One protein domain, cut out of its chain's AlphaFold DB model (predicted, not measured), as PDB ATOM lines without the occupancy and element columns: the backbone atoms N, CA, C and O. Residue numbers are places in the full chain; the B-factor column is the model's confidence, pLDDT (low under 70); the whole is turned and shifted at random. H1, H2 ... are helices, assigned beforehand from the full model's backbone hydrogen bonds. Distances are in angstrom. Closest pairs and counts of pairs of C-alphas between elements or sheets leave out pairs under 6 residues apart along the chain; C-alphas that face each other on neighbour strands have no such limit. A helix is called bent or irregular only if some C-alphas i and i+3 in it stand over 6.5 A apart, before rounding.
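AT A GLANCE: This is residues 652 to 667, 690 to 750, 787 to 818, 877 to 921 and 945 to 971 of the 971 residues of the protein "54S ribosomal protein L35" of Lasiodiplodia theobromae (UniProt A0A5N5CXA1). H2, H3, H4b and H9 form a helical bundle, with H6 packed on H3 and the short H8 crossing H3. H1 and the arm H4a pack together at one end of the bundle, and the short H5 and H10 pack on H9. The 181 printed residues hold ten named helices, H1 to H10 in order, and no named strand; the class is all helix. The whole is compact, with a radius of gyration of the C-alphas of 17.7 A and spans of 56 by 46 by 38 A.

HOW THE PARTS SIT: H1, residues 652 to 667, with 652 and 653 alone, only just touches H2, residues 691 to 709, with 3 pairs of C-alphas within 8 A, Val 652 and Thr 693 closest at 6.6 A. H2 and H3, residues 713 to 739, form a helical hairpin, touching through 704 to 707 and 716 to 723, closest C-alphas Pro 707 and Gln 716, 6.0 A. H4, residues 787 to 817, assigned as one helix by its hydrogen bonds, is bent: C-alphas 798 and 801 are 7.4 A apart, and its arms H4a, 787 to 798, and H4b, 801 to 817, stand at 39 degrees, a steep tilt. H4a touches H1, closest C-alphas Ala 795 and Ser 654, 4.9 A. H4b touches H2, closest C-alphas Leu 806 and Ser 701, 6.3 A, the same way at a shallow tilt of 7 degrees. H4b also touches H3, closest C-alphas His 817 and Gln 717, 5.1 A. H9, residues 949 to 962, touches H4b, closest C-alphas Phe 954 and Pro 801, 6.6 A; with 960 to 962 alone it touches H5, residues 877 to 881, closest C-alphas Leu 961 and Leu 877, 6.6 A. H6, residues 886 to 901, with 895 to 900 alone, touches residues 725 to 736 of H3, closest C-alphas Ile 900 and Gly 732, 4.2 A. H7, residues 904 to 909, is close to H6 but not clearly touching, closest C-alphas Ala 907 and His 898, 7.5 A. H8, residues 911 to 916, touches residues 718 to 725 of H3, about perpendicular at 78 degrees, closest C-alphas Met 912 and Glu 721, 5.6 A. H10, residues 965 to 968, touches residues 956 to 960 of H9, closest C-alphas Val 968 and Glu 956, 7.2 A. Every O i to N i+4 pair is within hydrogen-bond range in H1, H4a, H5, H6 and H9; the figures are 10 of 15 in H2, 20 of 23 in H3, 9 of 13 in H4b, and 0 of 2 in H7 and H8, where 2 of 3 and 1 of 3 O i to N i+3 pairs are; H10 is too short for such a pair.

IN THESE COORDINATES: H1 begins at C-alpha 652 (191.721, 208.850, 120.862); H10 ends at C-alpha 968 (160.790, 202.149, 114.156). H3 is 37.1 A long, H2 27.0 A and H4b 24.7 A.

THE WHOLE: Four cuts leave C-alpha gaps of 19.6 A (667 to 690), 25.6 A (750 to 787), 18.5 A (818 to 877) and 51.7 A (921 to 945). Of the links printed whole, none is long. The mean pLDDT of the printed part is 70.3, with 70 residues under 70, among them 902 to 921 and 962 to 971.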
ATOM      1  N   VAL A 652     190.891 209.329 121.979       87.12
ATOM      2  CA  VAL A 652     191.721 208.850 120.862       87.12
ATOM      3  C   VAL A 652     191.039 209.031 119.486       87.12
ATOM      4  O   VAL A 652     191.734 209.194 118.487       87.12
ATOM      5  N   SER A 653     189.705 209.085 119.398       86.62
ATOM      6  CA  SER A 653     188.947 209.383 118.170       86.62
ATOM      7  C   SER A 653     188.861 210.878 117.871       86.62
ATOM      8  O   SER A 653     188.923 211.233 116.697       86.62
ATOM      9  N   SER A 654     188.800 211.756 118.883       85.88
ATOM     10  CA  SER A 654     188.954 213.205 118.689       85.88
ATOM     11  C   SER A 654     190.392 213.546 118.310       85.88
ATOM     12  O   SER A 654     190.609 214.256 117.334       85.88
ATOM     13  N   ALA A 655     191.389 212.955 118.976       83.88
ATOM     14  CA  ALA A 655     192.797 213.099 118.611       83.88
ATOM     15  C   ALA A 655     193.066 212.614 117.175       83.88
ATOM     16  O   ALA A 655     193.739 213.301 116.406       83.88
ATOM     17  N   GLN A 656     192.487 211.475 116.778       83.12
ATOM     18  CA  GLN A 656     192.546 210.978 115.402       83.12
ATOM     19  C   GLN A 656     191.809 211.899 114.415       83.12
ATOM     20  O   GLN A 656     192.349 212.190 113.352       83.12
ATOM     21  N   ALA A 657     190.614 212.395 114.748       84.25
ATOM     22  CA  ALA A 657     189.858 213.319 113.900       84.25
ATOM     23  C   ALA A 657     190.579 214.667 113.720       84.25
ATOM     24  O   ALA A 657     190.641 215.191 112.610       84.25
ATOM     25  N   ALA A 658     191.185 215.196 114.785       82.31
ATOM     26  CA  ALA A 658     192.018 216.393 114.755       82.31
ATOM     27  C   ALA A 658     193.305 216.171 113.942       82.31
ATOM     28  O   ALA A 658     193.719 217.061 113.198       82.31
ATOM     29  N   HIS A 659     193.910 214.982 114.021       77.12
ATOM     30  CA  HIS A 659     195.058 214.614 113.190       77.12
ATOM     31  C   HIS A 659     194.675 214.507 111.704       77.12
ATOM     32  O   HIS A 659     195.354 215.086 110.857       77.12
ATOM     33  N   GLU A 660     193.555 213.857 111.377       76.94
ATOM     34  CA  GLU A 660     193.017 213.798 110.011       76.94
ATOM     35  C   GLU A 660     192.684 215.201 109.465       76.94
ATOM     36  O   GLU A 660     193.029 215.506 108.322       76.94
ATOM     37  N   ALA A 661     192.117 216.092 110.287       77.94
ATOM     38  CA  ALA A 661     191.866 217.491 109.929       77.94
ATOM     39  C   ALA A 661     193.158 218.313 109.729       77.94
ATOM     40  O   ALA A 661     193.220 219.178 108.855       77.94
ATOM     41  N   ALA A 662     194.218 218.043 110.497       73.06
ATOM     42  CA  ALA A 662     195.522 218.679 110.294       73.06
ATOM     43  C   ALA A 662     196.179 218.235 108.970       73.06
ATOM     44  O   ALA A 662     196.749 219.060 108.252       73.06
ATOM     45  N   LEU A 663     196.057 216.951 108.614       69.19
ATOM     46  CA  LEU A 663     196.587 216.396 107.364       69.19
ATOM     47  C   LEU A 663     195.856 216.939 106.122       69.19
ATOM     48  O   LEU A 663     196.502 217.247 105.117       69.19
ATOM     49  N   THR A 664     194.528 217.098 106.169       69.25
ATOM     50  CA  THR A 664     193.769 217.680 105.046       69.25
ATOM     51  C   THR A 664     194.082 219.162 104.847       69.25
ATOM     52  O   THR A 664     194.260 219.589 103.704       69.25
ATOM     53  N   LEU A 665     194.250 219.934 105.928       64.56
ATOM     54  CA  LEU A 665     194.714 221.325 105.860       64.56
ATOM     55  C   LEU A 665     196.106 221.432 105.213       64.56
ATOM     56  O   LEU A 665     196.277 222.207 104.273       64.56
ATOM     57  N   ALA A 666     197.076 220.613 105.636       60.00
ATOM     58  CA  ALA A 666     198.428 220.617 105.067       60.00
ATOM     59  C   ALA A 666     198.451 220.297 103.555       60.00
ATOM     60  O   ALA A 666     199.162 220.951 102.784       60.00
ATOM     61  N   ASN A 667     197.637 219.331 103.116       58.28
ATOM     62  CA  ASN A 667     197.506 218.975 101.699       58.28
ATOM     63  C   ASN A 667     196.833 220.080 100.867       58.28
ATOM     64  O   ASN A 667     197.242 220.329  99.730       58.28
ATOM     65  N   PRO A 690     190.923 203.338 111.939       78.38
ATOM     66  CA  PRO A 690     192.317 203.354 112.426       78.38
ATOM     67  C   PRO A 690     192.743 202.251 113.423       78.38
ATOM     68  O   PRO A 690     191.923 201.710 114.165       78.38
ATOM     69  N   LEU A 691     194.043 201.925 113.486       83.44
ATOM     70  CA  LEU A 691     194.561 200.799 114.287       83.44
ATOM     71  C   LEU A 691     194.343 200.964 115.795       83.44
ATOM     72  O   LEU A 691     193.674 200.130 116.397       83.44
ATOM     73  N   ALA A 692     194.894 202.016 116.402       85.25
ATOM     74  CA  ALA A 692     194.896 202.195 117.855       85.25
ATOM     75  C   ALA A 692     193.485 202.142 118.446       85.25
ATOM     76  O   ALA A 692     193.197 201.375 119.360       85.25
ATOM     77  N   THR A 693     192.564 202.865 117.814       83.75
ATOM     78  CA  THR A 693     191.155 202.822 118.184       83.75
ATOM     79  C   THR A 693     190.533 201.437 117.994       83.75
ATOM     80  O   THR A 693     189.649 201.101 118.753       83.75
ATOM     81  N   ARG A 694     190.959 200.603 117.028       85.94
ATOM     82  CA  ARG A 694     190.432 199.227 116.825       85.94
ATOM     83  C   ARG A 694     190.797 198.277 117.962       85.94
ATOM     84  O   ARG A 694     190.052 197.335 118.209       85.94
ATOM     85  N   LEU A 695     191.925 198.511 118.625       87.56
ATOM     86  CA  LEU A 695     192.388 197.659 119.713       87.56
ATOM     87  C   LEU A 695     191.561 197.872 120.997       87.56
ATOM     88  O   LEU A 695     191.324 196.905 121.715       87.56
ATOM     89  N   LEU A 696     191.033 199.083 121.227       88.62
ATOM     90  CA  LEU A 696     190.281 199.441 122.441       88.62
ATOM     91  C   LEU A 696     188.955 198.673 122.604       88.62
ATOM     92  O   LEU A 696     188.780 198.027 123.633       88.62
ATOM     93  N   SER A 697     188.057 198.606 121.612       85.31
ATOM     94  CA  SER A 697     186.882 197.715 121.725       85.31
ATOM     95  C   SER A 697     187.222 196.249 121.534       85.31
ATOM     96  O   SER A 697     186.508 195.424 122.086       85.31
ATOM     97  N   ASN A 698     188.268 195.873 120.791       87.31
ATOM     98  CA  ASN A 698     188.676 194.463 120.793       87.31
ATOM     99  C   ASN A 698     188.974 194.023 122.239       87.31
ATOM    100  O   ASN A 698     188.483 192.990 122.678       87.31
ATOM    101  N   PHE A 699     189.662 194.871 123.005       89.19
ATOM    102  CA  PHE A 699     189.905 194.688 124.430       89.19
ATOM    103  C   PHE A 699     188.620 194.771 125.290       89.19
ATOM    104  O   PHE A 699     188.326 193.815 126.005       89.19
ATOM    105  N   LEU A 700     187.790 195.820 125.167       89.19
ATOM    106  CA  LEU A 700     186.503 195.925 125.896       89.19
ATOM    107  C   LEU A 700     185.549 194.759 125.596       89.19
ATOM    108  O   LEU A 700     184.829 194.302 126.472       89.19
ATOM    109  N   SER A 701     185.537 194.265 124.361       84.62
ATOM    110  CA  SER A 701     184.689 193.147 123.943       84.62
ATOM    111  C   SER A 701     185.190 191.823 124.494       84.62
ATOM    112  O   SER A 701     184.374 190.954 124.793       84.62
ATOM    113  N   ASN A 702     186.508 191.668 124.647       85.75
ATOM    114  CA  ASN A 702     187.091 190.525 125.340       85.75
ATOM    115  C   ASN A 702     186.721 190.565 126.833       85.75
ATOM    116  O   ASN A 702     186.272 189.547 127.348       85.75
ATOM    117  N   ILE A 703     186.798 191.735 127.490       87.44
ATOM    118  CA  ILE A 703     186.311 191.929 128.872       87.44
ATOM    119  C   ILE A 703     184.829 191.555 128.989       87.44
ATOM    120  O   ILE A 703     184.470 190.705 129.797       87.44
ATOM    121  N   LEU A 704     183.979 192.141 128.141       84.00
ATOM    122  CA  LEU A 704     182.528 191.937 128.149       84.00
ATOM    123  C   LEU A 704     182.133 190.473 127.886       84.00
ATOM    124  O   LEU A 704     181.101 190.019 128.369       84.00
ATOM    125  N   SER A 705     182.957 189.724 127.145       82.50
ATOM    126  CA  SER A 705     182.719 188.305 126.839       82.50
ATOM    127  C   SER A 705     183.303 187.340 127.880       82.50
ATOM    128  O   SER A 705     182.837 186.203 127.956       82.50
ATOM    129  N   ALA A 706     184.301 187.752 128.672       79.50
ATOM    130  CA  ALA A 706     185.047 186.864 129.572       79.50
ATOM    131  C   ALA A 706     184.190 186.164 130.652       79.50
ATOM    132  O   ALA A 706     184.407 184.968 130.860       79.50
ATOM    133  N   PRO A 707     183.178 186.806 131.281       73.12
ATOM    134  CA  PRO A 707     182.271 186.109 132.196       73.12
ATOM    135  C   PRO A 707     181.495 184.969 131.524       73.12
ATOM    136  O   PRO A 707     181.255 183.931 132.124       73.12
ATOM    137  N   SER A 708     181.164 185.106 130.237       60.00
ATOM    138  CA  SER A 708     180.300 184.169 129.506       60.00
ATOM    139  C   SER A 708     180.992 182.872 129.045       60.00
ATOM    140  O   SER A 708     180.437 182.137 128.224       60.00
ATOM    141  N   ALA A 709     182.205 182.600 129.538       58.34
ATOM    142  CA  ALA A 709     183.039 181.466 129.138       58.34
ATOM    143  C   ALA A 709     183.158 180.344 130.193       58.34
ATOM    144  O   ALA A 709     183.647 179.269 129.852       58.34
ATOM    145  N   ALA A 710     182.732 180.554 131.446       51.75
ATOM    146  CA  ALA A 710     182.870 179.562 132.520       51.75
ATOM    147  C   ALA A 710     181.676 179.600 133.487       51.75
ATOM    148  O   ALA A 710     181.446 180.620 134.125       51.75
ATOM    149  N   GLY A 711     180.930 178.498 133.617       50.75
ATOM    150  CA  GLY A 711     179.633 178.473 134.308       50.75
ATOM    151  C   GLY A 711     179.692 178.664 135.829       50.75
ATOM    152  O   GLY A 711     179.957 177.720 136.570       50.75
ATOM    153  N   SER A 712     179.393 179.874 136.304       50.09
ATOM    154  CA  SER A 712     179.006 180.169 137.695       50.09
ATOM    155  C   SER A 712     178.106 181.405 137.688       50.09
ATOM    156  O   SER A 712     178.571 182.537 137.787       50.09
ATOM    157  N   GLU A 713     176.814 181.167 137.467       57.09
ATOM    158  CA  GLU A 713     175.906 182.127 136.821       57.09
ATOM    159  C   GLU A 713     175.562 183.353 137.691       57.09
ATOM    160  O   GLU A 713     175.535 184.473 137.189       57.09
ATOM    161  N   LEU A 714     175.364 183.174 139.004       55.88
ATOM    162  CA  LEU A 714     174.829 184.227 139.884       55.88
ATOM    163  C   LEU A 714     175.794 185.395 140.144       55.88
ATOM    164  O   LEU A 714     175.398 186.548 140.039       55.88
ATOM    165  N   GLN A 715     177.062 185.136 140.471       57.59
ATOM    166  CA  GLN A 715     178.022 186.203 140.808       57.59
ATOM    167  C   GLN A 715     178.679 186.827 139.564       57.59
ATOM    168  O   GLN A 715     179.324 187.873 139.645       57.59
ATOM    169  N   GLN A 716     178.514 186.201 138.397       66.88
ATOM    170  CA  GLN A 716     178.895 186.782 137.108       66.88
ATOM    171  C   GLN A 716     177.853 187.792 136.604       66.88
ATOM    172  O   GLN A 716     178.231 188.726 135.894       66.88
ATOM    173  N   GLN A 717     176.584 187.653 137.013       74.31
ATOM    174  CA  GLN A 717     175.506 188.587 136.681       74.31
ATOM    175  C   GLN A 717     175.818 190.018 137.138       74.31
ATOM    176  O   GLN A 717     175.766 190.918 136.307       74.31
ATOM    177  N   GLU A 718     176.215 190.231 138.398       75.50
ATOM    178  CA  GLU A 718     176.553 191.563 138.948       75.50
ATOM    179  C   GLU A 718     177.592 192.301 138.077       75.50
ATOM    180  O   GLU A 718     177.400 193.444 137.658       75.50
ATOM    181  N   LEU A 719     178.681 191.612 137.716       81.62
ATOM    182  CA  LEU A 719     179.748 192.174 136.886       81.62
ATOM    183  C   LEU A 719     179.283 192.469 135.445       81.62
ATOM    184  O   LEU A 719     179.674 193.485 134.865       81.62
ATOM    185  N   VAL A 720     178.446 191.603 134.867       82.81
ATOM    186  CA  VAL A 720     177.877 191.792 133.522       82.81
ATOM    187  C   VAL A 720     176.865 192.940 133.500       82.81
ATOM    188  O   VAL A 720     176.924 193.764 132.589       82.81
ATOM    189  N   GLU A 721     175.974 193.038 134.488       82.44
ATOM    190  CA  GLU A 721     175.018 194.144 134.605       82.44
ATOM    191  C   GLU A 721     175.746 195.483 134.797       82.44
ATOM    192  O   GLU A 721     175.427 196.442 134.097       82.44
ATOM    193  N   GLY A 722     176.809 195.532 135.610       82.38
ATOM    194  CA  GLY A 722     177.662 196.719 135.740       82.38
ATOM    195  C   GLY A 722     178.343 197.143 134.427       82.38
ATOM    196  O   GLY A 722     178.339 198.328 134.079       82.38
ATOM    197  N   PHE A 723     178.881 196.199 133.641       87.62
ATOM    198  CA  PHE A 723     179.422 196.507 132.306       87.62
ATOM    199  C   PHE A 723     178.337 196.995 131.332       87.62
ATOM    200  O   PHE A 723     178.578 197.922 130.550       87.62
ATOM    201  N   LEU A 724     177.144 196.395 131.370       86.06
ATOM    202  CA  LEU A 724     176.016 196.801 130.534       86.06
ATOM    203  C   LEU A 724     175.521 198.202 130.912       86.06
ATOM    204  O   LEU A 724     175.370 199.025 130.013       86.06
ATOM    205  N   PHE A 725     175.353 198.515 132.199       85.19
ATOM    206  CA  PHE A 725     174.936 199.836 132.685       85.19
ATOM    207  C   PHE A 725     175.849 200.956 132.170       85.19
ATOM    208  O   PHE A 725     175.374 201.927 131.576       85.19
ATOM    209  N   VAL A 726     177.171 200.799 132.306       85.94
ATOM    210  CA  VAL A 726     178.153 201.781 131.808       85.94
ATOM    211  C   VAL A 726     178.076 201.924 130.281       85.94
ATOM    212  O   VAL A 726     178.130 203.040 129.756       85.94
ATOM    213  N   LEU A 727     177.887 200.819 129.551       86.31
ATOM    214  CA  LEU A 727     177.692 200.849 128.099       86.31
ATOM    215  C   LEU A 727     176.370 201.538 127.703       86.31
ATOM    216  O   LEU A 727     176.364 202.311 126.745       86.31
ATOM    217  N   PHE A 728     175.273 201.315 128.432       85.94
ATOM    218  CA  PHE A 728     173.980 201.961 128.183       85.94
ATOM    219  C   PHE A 728     173.993 203.450 128.522       85.94
ATOM    220  O   PHE A 728     173.523 204.232 127.697       85.94
ATOM    221  N   ARG A 729     174.618 203.867 129.633       86.25
ATOM    222  CA  ARG A 729     174.892 205.286 129.929       86.25
ATOM    223  C   ARG A 729     175.626 205.940 128.758       86.25
ATOM    224  O   ARG A 729     175.169 206.943 128.213       86.25
ATOM    225  N   ARG A 730     176.694 205.292 128.277       85.62
ATOM    226  CA  ARG A 730     177.491 205.776 127.144       85.62
ATOM    227  C   ARG A 730     176.726 205.820 125.815       85.62
ATOM    228  O   ARG A 730     176.989 206.694 124.989       85.62
ATOM    229  N   LEU A 731     175.804 204.886 125.584       86.94
ATOM    230  CA  LEU A 731     174.906 204.898 124.426       86.94
ATOM    231  C   LEU A 731     173.858 206.011 124.542       86.94
ATOM    232  O   LEU A 731     173.599 206.680 123.544       86.94
ATOM    233  N   GLY A 732     173.318 206.252 125.741       84.06
ATOM    234  CA  GLY A 732     172.355 207.317 126.027       84.06
ATOM    235  C   GLY A 732     172.894 208.699 125.664       84.06
ATOM    236  O   GLY A 732     172.285 209.379 124.836       84.06
ATOM    237  N   ASP A 733     174.095 209.044 126.150       83.31
ATOM    238  CA  ASP A 733     174.829 210.270 125.778       83.31
ATOM    239  C   ASP A 733     174.900 210.478 124.254       83.31
ATOM    240  O   ASP A 733     174.874 211.603 123.746       83.31
ATOM    241  N   ARG A 734     175.074 209.378 123.505       86.00
ATOM    242  CA  ARG A 734     175.272 209.408 122.053       86.00
ATOM    243  C   ARG A 734     173.975 209.421 121.267       86.00
ATOM    244  O   ARG A 734     173.945 210.091 120.240       86.00
ATOM    245  N   ILE A 735     172.922 208.758 121.738       85.25
ATOM    246  CA  ILE A 735     171.580 208.885 121.158       85.25
ATOM    247  C   ILE A 735     171.108 210.324 121.338       85.25
ATOM    248  O   ILE A 735     170.785 210.964 120.344       85.25
ATOM    249  N   PHE A 736     171.196 210.858 122.560       82.25
ATOM    250  CA  PHE A 736     170.811 212.228 122.892       82.25
ATOM    251  C   PHE A 736     171.519 213.262 121.993       82.25
ATOM    252  O   PHE A 736     170.870 214.064 121.323       82.25
ATOM    253  N   LEU A 737     172.849 213.174 121.864       83.06
ATOM    254  CA  LEU A 737     173.635 214.044 120.975       83.06
ATOM    255  C   LEU A 737     173.323 213.851 119.475       83.06
ATOM    256  O   LEU A 737     173.532 214.762 118.666       83.06
ATOM    257  N   CYS A 738     172.836 212.675 119.074       81.50
ATOM    258  CA  CYS A 738     172.397 212.431 117.700       81.50
ATOM    259  C   CYS A 738     170.983 212.961 117.426       81.50
ATOM    260  O   CYS A 738     170.749 213.401 116.302       81.50
ATOM    261  N   THR A 739     170.081 212.969 118.416       79.88
ATOM    262  CA  THR A 739     168.684 213.416 118.267       79.88
ATOM    263  C   THR A 739     168.475 214.907 118.535       79.88
ATOM    264  O   THR A 739     167.725 215.538 117.795       79.88
ATOM    265  N   PHE A 740     169.134 215.482 119.546       78.38
ATOM    266  CA  PHE A 740     168.950 216.886 119.960       78.38
ATOM    267  C   PHE A 740     170.094 217.813 119.518       78.38
ATOM    268  O   PHE A 740     169.937 219.028 119.481       78.38
ATOM    269  N   GLY A 741     171.246 217.258 119.126       75.69
ATOM    270  CA  GLY A 741     172.360 218.008 118.531       75.69
ATOM    271  C   GLY A 741     173.320 218.685 119.519       75.69
ATOM    272  O   GLY A 741     174.461 218.953 119.136       75.69
ATOM    273  N   HIS A 742     172.918 218.884 120.776       78.69
ATOM    274  CA  HIS A 742     173.785 219.288 121.891       78.69
ATOM    275  C   HIS A 742     174.165 218.091 122.781       78.69
ATOM    276  O   HIS A 742     173.656 216.981 122.625       78.69
ATOM    277  N   GLN A 743     175.123 218.291 123.688       77.25
ATOM    278  CA  GLN A 743     175.425 217.300 124.727       77.25
ATOM    279  C   GLN A 743     174.360 217.384 125.828       77.25
ATOM    280  O   GLN A 743     173.860 218.476 126.087       77.25
ATOM    281  N   LYS A 744     174.055 216.240 126.453       74.69
ATOM    282  CA  LYS A 744     173.165 216.151 127.617       74.69
ATOM    283  C   LYS A 744     173.741 216.967 128.778       74.69
ATOM    284  O   LYS A 744     174.949 216.892 129.038       74.69
ATOM    285  N   CYS A 745     172.895 217.731 129.450       71.25
ATOM    286  CA  CYS A 745     173.253 218.599 130.564       71.25
ATOM    287  C   CYS A 745     173.076 217.887 131.918       71.25
ATOM    288  O   CYS A 745     172.760 216.698 131.988       71.25
ATOM    289  N   ALA A 746     173.333 218.605 133.016       68.69
ATOM    290  CA  ALA A 746     173.171 218.067 134.370       68.69
ATOM    291  C   ALA A 746     171.697 217.972 134.811       68.69
ATOM    292  O   ALA A 746     171.390 217.196 135.715       68.69
ATOM    293  N   SER A 747     170.800 218.734 134.174       66.94
ATOM    294  CA  SER A 747     169.353 218.644 134.361       66.94
ATOM    295  C   SER A 747     168.609 218.720 133.026       66.94
ATOM    296  O   SER A 747     169.059 219.370 132.079       66.94
ATOM    297  N   ILE A 748     167.414 218.124 132.985       69.81
ATOM    298  CA  ILE A 748     166.494 218.215 131.835       69.81
ATOM    299  C   ILE A 748     166.107 219.676 131.516       69.81
ATOM    300  O   ILE A 748     165.779 219.986 130.374       69.81
ATOM    301  N   ALA A 749     166.148 220.590 132.495       68.69
ATOM    302  CA  ALA A 749     165.835 222.003 132.273       68.69
ATOM    303  C   ALA A 749     166.917 222.706 131.433       68.69
ATOM    304  O   ALA A 749     166.587 223.355 130.444       68.69
ATOM    305  N   ASP A 750     168.193 222.500 131.775       70.69
ATOM    306  CA  ASP A 750     169.329 223.031 131.007       70.69
ATOM    307  C   ASP A 750     169.338 222.474 129.568       70.69
ATOM    308  O   ASP A 750     169.661 223.188 128.620       70.69
ATOM    309  N   LYS A 787     185.654 224.501 112.220       74.19
ATOM    310  CA  LYS A 787     186.693 223.461 112.260       74.19
ATOM    311  C   LYS A 787     186.518 222.520 113.461       74.19
ATOM    312  O   LYS A 787     186.657 221.307 113.301       74.19
ATOM    313  N   GLU A 788     186.181 223.040 114.640       76.31
ATOM    314  CA  GLU A 788     185.874 222.233 115.832       76.31
ATOM    315  C   GLU A 788     184.636 221.353 115.624       76.31
ATOM    316  O   GLU A 788     184.681 220.154 115.911       76.31
ATOM    317  N   ARG A 789     183.560 221.902 115.042       77.38
ATOM    318  CA  ARG A 789     182.354 221.145 114.661       77.38
ATOM    319  C   ARG A 789     182.673 220.007 113.691       77.38
ATOM    320  O   ARG A 789     182.197 218.889 113.893       77.38
ATOM    321  N   GLN A 790     183.514 220.250 112.687       77.00
ATOM    322  CA  GLN A 790     183.941 219.223 111.729       77.00
ATOM    323  C   GLN A 790     184.805 218.131 112.384       77.00
ATOM    324  O   GLN A 790     184.601 216.946 112.109       77.00
ATOM    325  N   ILE A 791     185.712 218.495 113.298       79.00
ATOM    326  CA  ILE A 791     186.499 217.532 114.089       79.00
ATOM    327  C   ILE A 791     185.578 216.689 114.987       79.00
ATOM    328  O   ILE A 791     185.698 215.464 114.999       79.00
ATOM    329  N   ALA A 792     184.614 217.307 115.676       80.19
ATOM    330  CA  ALA A 792     183.650 216.606 116.524       80.19
ATOM    331  C   ALA A 792     182.743 215.653 115.720       80.19
ATOM    332  O   ALA A 792     182.566 214.495 116.106       80.19
ATOM    333  N   ALA A 793     182.229 216.093 114.567       80.12
ATOM    334  CA  ALA A 793     181.447 215.253 113.660       80.12
ATOM    335  C   ALA A 793     182.266 214.056 113.143       80.12
ATOM    336  O   ALA A 793     181.773 212.926 113.120       80.12
ATOM    337  N   ARG A 794     183.543 214.270 112.800       82.50
ATOM    338  CA  ARG A 794     184.450 213.192 112.386       82.50
ATOM    339  C   ARG A 794     184.763 212.227 113.535       82.50
ATOM    340  O   ARG A 794     184.770 211.020 113.302       82.50
ATOM    341  N   ALA A 795     184.947 212.718 114.760       83.44
ATOM    342  CA  ALA A 795     185.151 211.885 115.948       83.44
ATOM    343  C   ALA A 795     183.933 210.986 116.243       83.44
ATOM    344  O   ALA A 795     184.111 209.811 116.570       83.44
ATOM    345  N   LEU A 796     182.708 211.496 116.048       84.06
ATOM    346  CA  LEU A 796     181.467 210.714 116.138       84.06
ATOM    347  C   LEU A 796     181.358 209.667 115.023       84.06
ATOM    348  O   LEU A 796     181.137 208.496 115.318       84.06
ATOM    349  N   ALA A 797     181.582 210.043 113.760       80.31
ATOM    350  CA  ALA A 797     181.571 209.097 112.636       80.31
ATOM    351  C   ALA A 797     182.622 207.978 112.788       80.31
ATOM    352  O   ALA A 797     182.451 206.874 112.272       80.31
ATOM    353  N   ILE A 798     183.704 208.253 113.522       81.25
ATOM    354  CA  ILE A 798     184.690 207.260 113.942       81.25
ATOM    355  C   ILE A 798     184.153 206.414 115.123       81.25
ATOM    356  O   ILE A 798     184.305 205.201 115.093       81.25
ATOM    357  N   GLU A 799     183.524 206.989 116.150       84.31
ATOM    358  CA  GLU A 799     183.089 206.302 117.386       84.31
ATOM    359  C   GLU A 799     181.819 205.428 117.261       84.31
ATOM    360  O   GLU A 799     181.787 204.304 117.778       84.31
ATOM    361  N   LEU A 800     180.766 205.949 116.622       86.31
ATOM    362  CA  LEU A 800     179.389 205.443 116.739       86.31
ATOM    363  C   LEU A 800     179.167 203.987 116.278       86.31
ATOM    364  O   LEU A 800     178.518 203.252 117.031       86.31
ATOM    365  N   PRO A 801     179.709 203.489 115.140       83.69
ATOM    366  CA  PRO A 801     179.340 202.168 114.586       83.69
ATOM    367  C   PRO A 801     179.775 200.938 115.400       83.69
ATOM    368  O   PRO A 801     179.820 199.810 114.912       83.69
ATOM    369  N   LEU A 802     180.251 201.179 116.618       84.06
ATOM    370  CA  LEU A 802     181.285 200.395 117.267       84.06
ATOM    371  C   LEU A 802     181.059 200.350 118.781       84.06
ATOM    372  O   LEU A 802     181.277 199.298 119.379       84.06
ATOM    373  N   LEU A 803     180.470 201.416 119.341       84.06
ATOM    374  CA  LEU A 803     179.497 201.284 120.429       84.06
ATOM    375  C   LEU A 803     178.367 200.318 120.023       84.06
ATOM    376  O   LEU A 803     178.029 199.435 120.801       84.06
ATOM    377  N   VAL A 804     177.893 200.368 118.769       81.50
ATOM    378  CA  VAL A 804     177.016 199.327 118.190       81.50
ATOM    379  C   VAL A 804     177.676 197.944 118.249       81.50
ATOM    380  O   VAL A 804     177.076 197.006 118.756       81.50
ATOM    381  N   SER A 805     178.941 197.809 117.825       79.75
ATOM    382  CA  SER A 805     179.654 196.517 117.883       79.75
ATOM    383  C   SER A 805     179.972 196.022 119.305       79.75
ATOM    384  O   SER A 805     180.380 194.871 119.469       79.75
ATOM    385  N   LEU A 806     179.832 196.881 120.320       82.44
ATOM    386  CA  LEU A 806     179.865 196.517 121.738       82.44
ATOM    387  C   LEU A 806     178.475 196.102 122.213       82.44
ATOM    388  O   LEU A 806     178.360 195.052 122.833       82.44
ATOM    389  N   LEU A 807     177.428 196.851 121.856       85.69
ATOM    390  CA  LEU A 807     176.036 196.521 122.165       85.69
ATOM    391  C   LEU A 807     175.633 195.159 121.584       85.69
ATOM    392  O   LEU A 807     175.073 194.342 122.300       85.69
ATOM    393  N   GLU A 808     175.986 194.860 120.332       82.50
ATOM    394  CA  GLU A 808     175.722 193.551 119.707       82.50
ATOM    395  C   GLU A 808     176.337 192.382 120.497       82.50
ATOM    396  O   GLU A 808     175.740 191.308 120.580       82.50
ATOM    397  N   ARG A 809     177.506 192.594 121.118       80.94
ATOM    398  CA  ARG A 809     178.170 191.600 121.975       80.94
ATOM    399  C   ARG A 809     177.610 191.600 123.402       80.94
ATOM    400  O   ARG A 809     177.399 190.528 123.956       80.94
ATOM    401  N   GLY A 810     177.280 192.765 123.956       80.62
ATOM    402  CA  GLY A 810     176.621 192.909 125.254       80.62
ATOM    403  C   GLY A 810     175.252 192.236 125.291       80.62
ATOM    404  O   GLY A 810     174.985 191.472 126.210       80.62
ATOM    405  N   MET A 811     174.428 192.407 124.254       78.94
ATOM    406  CA  MET A 811     173.126 191.740 124.139       78.94
ATOM    407  C   MET A 811     173.267 190.212 124.033       78.94
ATOM    408  O   MET A 811     172.482 189.487 124.637       78.94
ATOM    409  N   ALA A 812     174.298 189.707 123.342       76.88
ATOM    410  CA  ALA A 812     174.592 188.271 123.278       76.88
ATOM    411  C   ALA A 812     175.070 187.680 124.625       76.88
ATOM    412  O   ALA A 812     174.871 186.494 124.884       76.88
ATOM    413  N   VAL A 813     175.681 188.492 125.494       74.94
ATOM    414  CA  VAL A 813     176.049 188.095 126.865       74.94
ATOM    415  C   VAL A 813     174.850 188.232 127.814       74.94
ATOM    416  O   VAL A 813     174.608 187.331 128.615       74.94
ATOM    417  N   ALA A 814     174.040 189.285 127.669       73.75
ATOM    418  CA  ALA A 814     172.837 189.533 128.466       73.75
ATOM    419  C   ALA A 814     171.819 188.381 128.395       73.75
ATOM    420  O   ALA A 814     171.206 188.054 129.409       73.75
ATOM    421  N   GLN A 815     171.708 187.709 127.239       71.88
ATOM    422  CA  GLN A 815     170.894 186.495 127.043       71.88
ATOM    423  C   GLN A 815     171.164 185.369 128.057       71.88
ATOM    424  O   GLN A 815     170.303 184.518 128.251       71.88
ATOM    425  N   ARG A 816     172.354 185.336 128.671       66.56
ATOM    426  CA  ARG A 816     172.784 184.271 129.593       66.56
ATOM    427  C   ARG A 816     172.807 184.690 131.061       66.56
ATOM    428  O   ARG A 816     172.752 183.822 131.917       66.56
ATOM    429  N   HIS A 817     172.917 185.991 131.335       66.31
ATOM    430  CA  HIS A 817     173.229 186.504 132.677       66.31
ATOM    431  C   HIS A 817     172.185 187.474 133.243       66.31
ATOM    432  O   HIS A 817     172.233 187.742 134.431       66.31
ATOM    433  N   VAL A 818     171.231 187.996 132.459       68.25
ATOM    434  CA  VAL A 818     170.178 188.888 132.991       68.25
ATOM    435  C   VAL A 818     168.918 188.072 133.308       68.25
ATOM    436  O   VAL A 818     168.099 187.786 132.429       68.25
ATOM    437  N   LEU A 877     169.500 190.177 113.681       47.28
ATOM    438  CA  LEU A 877     168.692 190.928 114.643       47.28
ATOM    439  C   LEU A 877     167.624 190.051 115.308       47.28
ATOM    440  O   LEU A 877     167.509 190.056 116.528       47.28
ATOM    441  N   GLU A 878     166.857 189.283 114.534       47.47
ATOM    442  CA  GLU A 878     165.763 188.452 115.059       47.47
ATOM    443  C   GLU A 878     166.289 187.321 115.953       47.47
ATOM    444  O   GLU A 878     165.717 187.057 117.010       47.47
ATOM    445  N   ALA A 879     167.431 186.724 115.592       50.00
ATOM    446  CA  ALA A 879     168.107 185.726 116.423       50.00
ATOM    447  C   ALA A 879     168.614 186.305 117.762       50.00
ATOM    448  O   ALA A 879     168.494 185.655 118.799       50.00
ATOM    449  N   LEU A 880     169.130 187.542 117.770       52.53
ATOM    450  CA  LEU A 880     169.517 188.238 119.007       52.53
ATOM    451  C   LEU A 880     168.295 188.670 119.842       52.53
ATOM    452  O   LEU A 880     168.336 188.613 121.073       52.53
ATOM    453  N   ARG A 881     167.189 189.046 119.190       53.59
ATOM    454  CA  ARG A 881     165.939 189.480 119.837       53.59
ATOM    455  C   ARG A 881     165.162 188.324 120.479       53.59
ATOM    456  O   ARG A 881     164.500 188.538 121.490       53.59
ATOM    457  N   GLY A 882     165.237 187.120 119.907       48.56
ATOM    458  CA  GLY A 882     164.496 185.939 120.369       48.56
ATOM    459  C   GLY A 882     165.053 185.248 121.622       48.56
ATOM    460  O   GLY A 882     164.347 184.440 122.215       48.56
ATOM    461  N   GLY A 883     166.292 185.547 122.029       53.81
ATOM    462  CA  GLY A 883     166.961 184.882 123.158       53.81
ATOM    463  C   GLY A 883     166.815 185.557 124.529       53.81
ATOM    464  O   GLY A 883     167.330 185.026 125.507       53.81
ATOM    465  N   LEU A 884     166.170 186.726 124.626       62.69
ATOM    466  CA  LEU A 884     166.019 187.469 125.888       62.69
ATOM    467  C   LEU A 884     164.650 187.234 126.533       62.69
ATOM    468  O   LEU A 884     163.617 187.299 125.865       62.69
ATOM    469  N   SER A 885     164.632 187.045 127.857       66.75
ATOM    470  CA  SER A 885     163.376 186.999 128.614       66.75
ATOM    471  C   SER A 885     162.682 188.369 128.612       66.75
ATOM    472  O   SER A 885     163.330 189.419 128.602       66.75
ATOM    473  N   LEU A 886     161.346 188.379 128.632       65.38
ATOM    474  CA  LEU A 886     160.569 189.623 128.598       65.38
ATOM    475  C   LEU A 886     160.846 190.558 129.803       65.38
ATOM    476  O   LEU A 886     160.897 191.768 129.583       65.38
ATOM    477  N   PRO A 887     161.091 190.063 131.038       62.62
ATOM    478  CA  PRO A 887     161.558 190.903 132.144       62.62
ATOM    479  C   PRO A 887     162.976 191.452 131.936       62.62
ATOM    480  O   PRO A 887     163.175 192.654 132.088       62.62
ATOM    481  N   ALA A 888     163.940 190.621 131.516       63.69
ATOM    482  CA  ALA A 888     165.316 191.063 131.260       63.69
ATOM    483  C   ALA A 888     165.373 192.160 130.193       63.69
ATOM    484  O   ALA A 888     166.064 193.167 130.344       63.69
ATOM    485  N   ARG A 889     164.577 191.999 129.132       69.88
ATOM    486  CA  ARG A 889     164.418 193.010 128.092       69.88
ATOM    487  C   ARG A 889     163.815 194.309 128.634       69.88
ATOM    488  O   ARG A 889     164.335 195.363 128.296       69.88
ATOM    489  N   LYS A 890     162.796 194.259 129.501       71.31
ATOM    490  CA  LYS A 890     162.264 195.468 130.159       71.31
ATOM    491  C   LYS A 890     163.316 196.180 131.012       71.31
ATOM    492  O   LYS A 890     163.435 197.391 130.881       71.31
ATOM    493  N   LYS A 891     164.115 195.442 131.794       73.12
ATOM    494  CA  LYS A 891     165.222 195.995 132.597       73.12
ATOM    495  C   LYS A 891     166.203 196.775 131.704       73.12
ATOM    496  O   LYS A 891     166.438 197.954 131.932       73.12
ATOM    497  N   LEU A 892     166.656 196.165 130.602       77.50
ATOM    498  CA  LEU A 892     167.534 196.798 129.600       77.50
ATOM    499  C   LEU A 892     166.885 198.013 128.898       77.50
ATOM    500  O   LEU A 892     167.536 199.040 128.698       77.50
ATOM    501  N   GLU A 893     165.602 197.916 128.532       77.25
ATOM    502  CA  GLU A 893     164.825 199.012 127.933       77.25
ATOM    503  C   GLU A 893     164.666 200.198 128.915       77.25
ATOM    504  O   GLU A 893     164.742 201.354 128.494       77.25
ATOM    505  N   GLN A 894     164.512 199.932 130.218       76.69
ATOM    506  CA  GLN A 894     164.439 200.942 131.281       76.69
ATOM    507  C   GLN A 894     165.802 201.590 131.557       76.69
ATOM    508  O   GLN A 894     165.876 202.819 131.567       76.69
ATOM    509  N   THR A 895     166.881 200.813 131.691       78.12
ATOM    510  CA  THR A 895     168.249 201.338 131.866       78.12
ATOM    511  C   THR A 895     168.659 202.254 130.706       78.12
ATOM    512  O   THR A 895     169.216 203.329 130.929       78.12
ATOM    513  N   LEU A 896     168.313 201.912 129.455       80.19
ATOM    514  CA  LEU A 896     168.544 202.812 128.317       80.19
ATOM    515  C   LEU A 896     167.673 204.083 128.381       80.19
ATOM    516  O   LEU A 896     168.162 205.173 128.078       80.19
ATOM    517  N   ALA A 897     166.404 203.980 128.785       77.75
ATOM    518  CA  ALA A 897     165.543 205.153 128.942       77.75
ATOM    519  C   ALA A 897     166.063 206.109 130.036       77.75
ATOM    520  O   ALA A 897     166.102 207.321 129.813       77.75
ATOM    521  N   HIS A 898     166.540 205.578 131.168       76.69
ATOM    522  CA  HIS A 898     167.199 206.351 132.224       76.69
ATOM    523  C   HIS A 898     168.533 206.955 131.761       76.69
ATOM    524  O   HIS A 898     168.803 208.119 132.053       76.69
ATOM    525  N   ALA A 899     169.334 206.238 130.968       77.06
ATOM    526  CA  ALA A 899     170.548 206.793 130.371       77.06
ATOM    527  C   ALA A 899     170.258 208.027 129.494       77.06
ATOM    528  O   ALA A 899     170.910 209.064 129.645       77.06
ATOM    529  N   ILE A 900     169.256 207.948 128.609       76.12
ATOM    530  CA  ILE A 900     168.904 209.055 127.705       76.12
ATOM    531  C   ILE A 900     168.244 210.214 128.472       76.12
ATOM    532  O   ILE A 900     168.671 211.355 128.312       76.12
ATOM    533  N   PHE A 901     167.240 209.938 129.313       74.31
ATOM    534  CA  PHE A 901     166.315 210.957 129.840       74.31
ATOM    535  C   PHE A 901     166.306 211.135 131.368       74.31
ATOM    536  O   PHE A 901     165.579 211.994 131.853       74.31
ATOM    537  N   GLY A 902     167.052 210.344 132.141       62.78
ATOM    538  CA  GLY A 902     167.094 210.458 133.605       62.78
ATOM    539  C   GLY A 902     168.160 211.435 134.114       62.78
ATOM    540  O   GLY A 902     169.263 211.484 133.562       62.78
ATOM    541  N   ASP A 903     167.841 212.172 135.178       57.19
ATOM    542  CA  ASP A 903     168.779 213.015 135.935       57.19
ATOM    543  C   ASP A 903     169.693 212.182 136.858       57.19
ATOM    544  O   ASP A 903     169.321 211.088 137.297       57.19
ATOM    545  N   GLU A 904     170.859 212.729 137.225       51.09
ATOM    546  CA  GLU A 904     171.848 212.077 138.111       51.09
ATOM    547  C   GLU A 904     171.245 211.628 139.459       51.09
ATOM    548  O   GLU A 904     171.565 210.544 139.943       51.09
ATOM    549  N   GLU A 905     170.327 212.406 140.046       43.81
ATOM    550  CA  GLU A 905     169.681 212.068 141.329       43.81
ATOM    551  C   GLU A 905     168.771 210.829 141.250       43.81
ATOM    552  O   GLU A 905     168.562 210.150 142.255       43.81
ATOM    553  N   ASN A 906     168.242 210.496 140.067       42.34
ATOM    554  CA  ASN A 906     167.426 209.296 139.864       42.34
ATOM    555  C   ASN A 906     168.260 208.062 139.479       42.34
ATOM    556  O   ASN A 906     167.694 206.973 139.368       42.34
ATOM    557  N   ALA A 907     169.583 208.186 139.303       43.19
ATOM    558  CA  ALA A 907     170.443 207.053 138.953       43.19
ATOM    559  C   ALA A 907     170.413 205.943 140.019       43.19
ATOM    560  O   ALA A 907     170.440 204.769 139.669       43.19
ATOM    561  N   SER A 908     170.242 206.294 141.301       43.19
ATOM    562  CA  SER A 908     170.143 205.344 142.425       43.19
ATOM    563  C   SER A 908     168.815 204.565 142.498       43.19
ATOM    564  O   SER A 908     168.487 204.008 143.547       43.19
ATOM    565  N   ARG A 909     168.005 204.589 141.433       45.47
ATOM    566  CA  ARG A 909     166.785 203.781 141.261       45.47
ATOM    567  C   ARG A 909     166.881 202.782 140.106       45.47
ATOM    568  O   ARG A 909     165.942 202.016 139.915       45.47
ATOM    569  N   ASP A 910     167.968 202.790 139.335       54.91
ATOM    570  CA  ASP A 910     168.216 201.764 138.322       54.91
ATOM    571  C   ASP A 910     168.762 200.506 139.010       54.91
ATOM    572  O   ASP A 910     169.784 200.563 139.692       54.91
ATOM    573  N   GLU A 911     168.096 199.367 138.825       55.56
ATOM    574  CA  GLU A 911     168.504 198.075 139.394       55.56
ATOM    575  C   GLU A 911     169.919 197.644 138.959       55.56
ATOM    576  O   GLU A 911     170.586 196.923 139.694       55.56
ATOM    577  N   MET A 912     170.415 198.087 137.794       55.66
ATOM    578  CA  MET A 912     171.795 197.803 137.367       55.66
ATOM    579  C   MET A 912     172.836 198.746 138.006       55.66
ATOM    580  O   MET A 912     174.039 198.531 137.846       55.66
ATOM    581  N   SER A 913     172.408 199.782 138.740       56.72
ATOM    582  CA  SER A 913     173.311 200.739 139.402       56.72
ATOM    583  C   SER A 913     173.850 200.262 140.755       56.72
ATOM    584  O   SER A 913     174.860 200.797 141.216       56.72
ATOM    585  N   GLU A 914     173.242 199.247 141.384       55.22
ATOM    586  CA  GLU A 914     173.625 198.779 142.730       55.22
ATOM    587  C   GLU A 914     175.104 198.352 142.806       55.22
ATOM    588  O   GLU A 914     175.783 198.598 143.805       55.22
ATOM    589  N   CYS A 915     175.648 197.835 141.699       50.22
ATOM    590  CA  CYS A 915     177.057 197.457 141.540       50.22
ATOM    591  C   CYS A 915     178.056 198.636 141.627       50.22
ATOM    592  O   CYS A 915     179.269 198.415 141.651       50.22
ATOM    593  N   LEU A 916     177.577 199.884 141.672       50.34
ATOM    594  CA  LEU A 916     178.381 201.099 141.865       50.34
ATOM    595  C   LEU A 916     178.360 201.617 143.321       50.34
ATOM    596  O   LEU A 916     179.027 202.605 143.637       50.34
ATOM    597  N   GLY A 917     177.623 200.956 144.223       46.81
ATOM    598  CA  GLY A 917     177.479 201.337 145.630       46.81
ATOM    599  C   GLY A 917     178.727 201.072 146.481       46.81
ATOM    600  O   GLY A 917     178.845 200.036 147.131       46.81
ATOM    601  N   MET A 918     179.658 202.029 146.530       41.31
ATOM    602  CA  MET A 918     180.867 201.909 147.354       41.31
ATOM    603  C   MET A 918     180.568 202.125 148.861       41.31
ATOM    604  O   MET A 918     179.970 203.149 149.212       41.31
ATOM    605  N   PRO A 919     181.025 201.255 149.791       35.50
ATOM    606  CA  PRO A 919     180.903 201.507 151.228       35.50
ATOM    607  C   PRO A 919     181.658 202.790 151.628       35.50
ATOM    608  O   PRO A 919     182.836 202.981 151.323       35.50
ATOM    609  N   VAL A 920     180.947 203.714 152.280       30.00
ATOM    610  CA  VAL A 920     181.280 205.149 152.254       30.00
ATOM    611  C   VAL A 920     182.493 205.537 153.112       30.00
ATOM    612  O   VAL A 920     182.449 205.430 154.340       30.00
ATOM    613  N   LYS A 921     183.512 206.161 152.488       26.75
ATOM    614  CA  LYS A 921     184.407 207.143 153.148       26.75
ATOM    615  C   LYS A 921     185.162 208.088 152.183       26.75
ATOM    616  O   LYS A 921     186.255 207.797 151.727       26.75
ATOM    617  N   GLY A 945     174.913 213.840 101.504       31.91
ATOM    618  CA  GLY A 945     174.868 214.361 102.887       31.91
ATOM    619  C   GLY A 945     175.495 213.484 103.985       31.91
ATOM    620  O   GLY A 945     174.868 213.243 105.013       31.91
ATOM    621  N   ALA A 946     176.761 213.077 103.815       38.53
ATOM    622  CA  ALA A 946     177.506 212.094 104.629       38.53
ATOM    623  C   ALA A 946     177.711 212.374 106.150       38.53
ATOM    624  O   ALA A 946     178.571 211.752 106.774       38.53
ATOM    625  N   GLY A 947     176.972 213.310 106.756       39.44
ATOM    626  CA  GLY A 947     176.994 213.608 108.196       39.44
ATOM    627  C   GLY A 947     175.663 213.390 108.933       39.44
ATOM    628  O   GLY A 947     175.675 213.318 110.160       39.44
ATOM    629  N   ALA A 948     174.537 213.280 108.214       47.53
ATOM    630  CA  ALA A 948     173.222 212.991 108.799       47.53
ATOM    631  C   ALA A 948     172.990 211.475 108.906       47.53
ATOM    632  O   ALA A 948     172.813 210.952 110.004       47.53
ATOM    633  N   ASP A 949     173.137 210.783 107.776       64.56
ATOM    634  CA  ASP A 949     172.986 209.335 107.578       64.56
ATOM    635  C   ASP A 949     173.603 208.478 108.709       64.56
ATOM    636  O   ASP A 949     172.923 207.687 109.357       64.56
ATOM    637  N   VAL A 950     174.868 208.729 109.074       70.81
ATOM    638  CA  VAL A 950     175.574 207.976 110.137       70.81
ATOM    639  C   VAL A 950     174.947 208.154 111.533       70.81
ATOM    640  O   VAL A 950     175.044 207.247 112.364       70.81
ATOM    641  N   LYS A 951     174.309 209.300 111.817       77.31
ATOM    642  CA  LYS A 951     173.595 209.533 113.086       77.31
ATOM    643  C   LYS A 951     172.263 208.792 113.111       77.31
ATOM    644  O   LYS A 951     171.946 208.157 114.114       77.31
ATOM    645  N   GLU A 952     171.505 208.870 112.021       76.50
ATOM    646  CA  GLU A 952     170.187 208.237 111.905       76.50
ATOM    647  C   GLU A 952     170.328 206.711 111.936       76.50
ATOM    648  O   GLU A 952     169.735 206.064 112.801       76.50
ATOM    649  N   TRP A 953     171.257 206.162 111.144       85.00
ATOM    650  CA  TRP A 953     171.662 204.755 111.192       85.00
ATOM    651  C   TRP A 953     172.061 204.291 112.604       85.00
ATOM    652  O   TRP A 953     171.674 203.202 113.027       85.00
ATOM    653  N   PHE A 954     172.822 205.098 113.355       80.56
ATOM    654  CA  PHE A 954     173.239 204.740 114.716       80.56
ATOM    655  C   PHE A 954     172.035 204.641 115.663       80.56
ATOM    656  O   PHE A 954     171.906 203.653 116.390       80.56
ATOM    657  N   VAL A 955     171.149 205.639 115.632       80.06
ATOM    658  CA  VAL A 955     169.944 205.688 116.471       80.06
ATOM    659  C   VAL A 955     169.015 204.514 116.139       80.06
ATOM    660  O   VAL A 955     168.635 203.764 117.039       80.06
ATOM    661  N   GLU A 956     168.722 204.280 114.858       77.62
ATOM    662  CA  GLU A 956     167.894 203.153 114.406       77.62
ATOM    663  C   GLU A 956     168.501 201.794 114.775       77.62
ATOM    664  O   GLU A 956     167.794 200.904 115.259       77.62
ATOM    665  N   ARG A 957     169.821 201.626 114.614       76.56
ATOM    666  CA  ARG A 957     170.499 200.363 114.933       76.56
ATOM    667  C   ARG A 957     170.477 200.053 116.428       76.56
ATOM    668  O   ARG A 957     170.313 198.884 116.777       76.56
ATOM    669  N   VAL A 958     170.601 201.053 117.305       76.81
ATOM    670  CA  VAL A 958     170.505 200.837 118.760       76.81
ATOM    671  C   VAL A 958     169.069 200.506 119.178       76.81
ATOM    672  O   VAL A 958     168.871 199.504 119.869       76.81
ATOM    673  N   TRP A 959     168.057 201.244 118.704       77.94
ATOM    674  CA  TRP A 959     166.652 200.924 119.005       77.94
ATOM    675  C   TRP A 959     166.230 199.548 118.473       77.94
ATOM    676  O   TRP A 959     165.534 198.804 119.170       77.94
ATOM    677  N   GLY A 960     166.704 199.166 117.281       68.44
ATOM    678  CA  GLY A 960     166.475 197.844 116.698       68.44
ATOM    679  C   GLY A 960     167.120 196.697 117.487       68.44
ATOM    680  O   GLY A 960     166.527 195.624 117.584       68.44
ATOM    681  N   LEU A 961     168.296 196.923 118.090       71.06
ATOM    682  CA  LEU A 961     168.985 195.937 118.934       71.06
ATOM    683  C   LEU A 961     168.336 195.782 120.316       71.06
ATOM    684  O   LEU A 961     168.181 194.656 120.783       71.06
ATOM    685  N   VAL A 962     167.939 196.886 120.958       69.06
ATOM    686  CA  VAL A 962     167.299 196.868 122.291       69.06
ATOM    687  C   VAL A 962     165.819 196.463 122.207       69.06
ATOM    688  O   VAL A 962     165.270 195.894 123.149       69.06
ATOM    689  N   GLY A 963     165.195 196.624 121.035       58.06
ATOM    690  CA  GLY A 963     163.956 195.940 120.664       58.06
ATOM    691  C   GLY A 963     162.723 196.830 120.505       58.06
ATOM    692  O   GLY A 963     161.630 196.280 120.325       58.06
ATOM    693  N   TRP A 964     162.879 198.159 120.515       61.44
ATOM    694  CA  TRP A 964     161.817 199.177 120.423       61.44
ATOM    695  C   TRP A 964     161.194 199.289 119.015       61.44
ATOM    696  O   TRP A 964     161.151 200.350 118.397       61.44
ATOM    697  N   GLY A 965     160.666 198.169 118.508       47.72
ATOM    698  CA  GLY A 965     160.060 198.064 117.177       47.72
ATOM    699  C   GLY A 965     158.958 199.094 116.936       47.72
ATOM    700  O   GLY A 965     158.953 199.718 115.887       47.72
ATOM    701  N   ALA A 966     158.128 199.383 117.943       41.00
ATOM    702  CA  ALA A 966     157.050 200.367 117.834       41.00
ATOM    703  C   ALA A 966     157.523 201.794 117.488       41.00
ATOM    704  O   ALA A 966     156.760 202.538 116.888       41.00
ATOM    705  N   VAL A 967     158.758 202.191 117.823       42.72
ATOM    706  CA  VAL A 967     159.305 203.515 117.448       42.72
ATOM    707  C   VAL A 967     159.906 203.507 116.037       42.72
ATOM    708  O   VAL A 967     159.929 204.542 115.378       42.72
ATOM    709  N   VAL A 968     160.329 202.340 115.542       42.97
ATOM    710  CA  VAL A 968     160.790 202.149 114.156       42.97
ATOM    711  C   VAL A 968     159.601 201.964 113.195       42.97
ATOM    712  O   VAL A 968     159.649 202.422 112.063       42.97
ATOM    713  N   GLU A 969     158.505 201.356 113.660       36.97
ATOM    714  CA  GLU A 969     157.254 201.131 112.913       36.97
ATOM    715  C   GLU A 969     156.316 202.361 112.887       36.97
ATOM    716  O   GLU A 969     155.306 202.344 112.186       36.97
ATOM    717  N   MET A 970     156.629 203.427 113.639       35.50
ATOM    718  CA  MET A 970     155.866 204.692 113.685       35.50
ATOM    719  C   MET A 970     156.467 205.829 112.831       35.50
ATOM    720  O   MET A 970     155.988 206.962 112.927       35.50
ATOM    721  N   ARG A 971     157.505 205.560 112.027       32.59
ATOM    722  CA  ARG A 971     158.200 206.548 111.178       32.59
ATOM    723  C   ARG A 971     157.831 206.427 109.696       32.59
ATOM    724  O   ARG A 971     157.720 205.283 109.210       32.59
TER     725      ARG A 971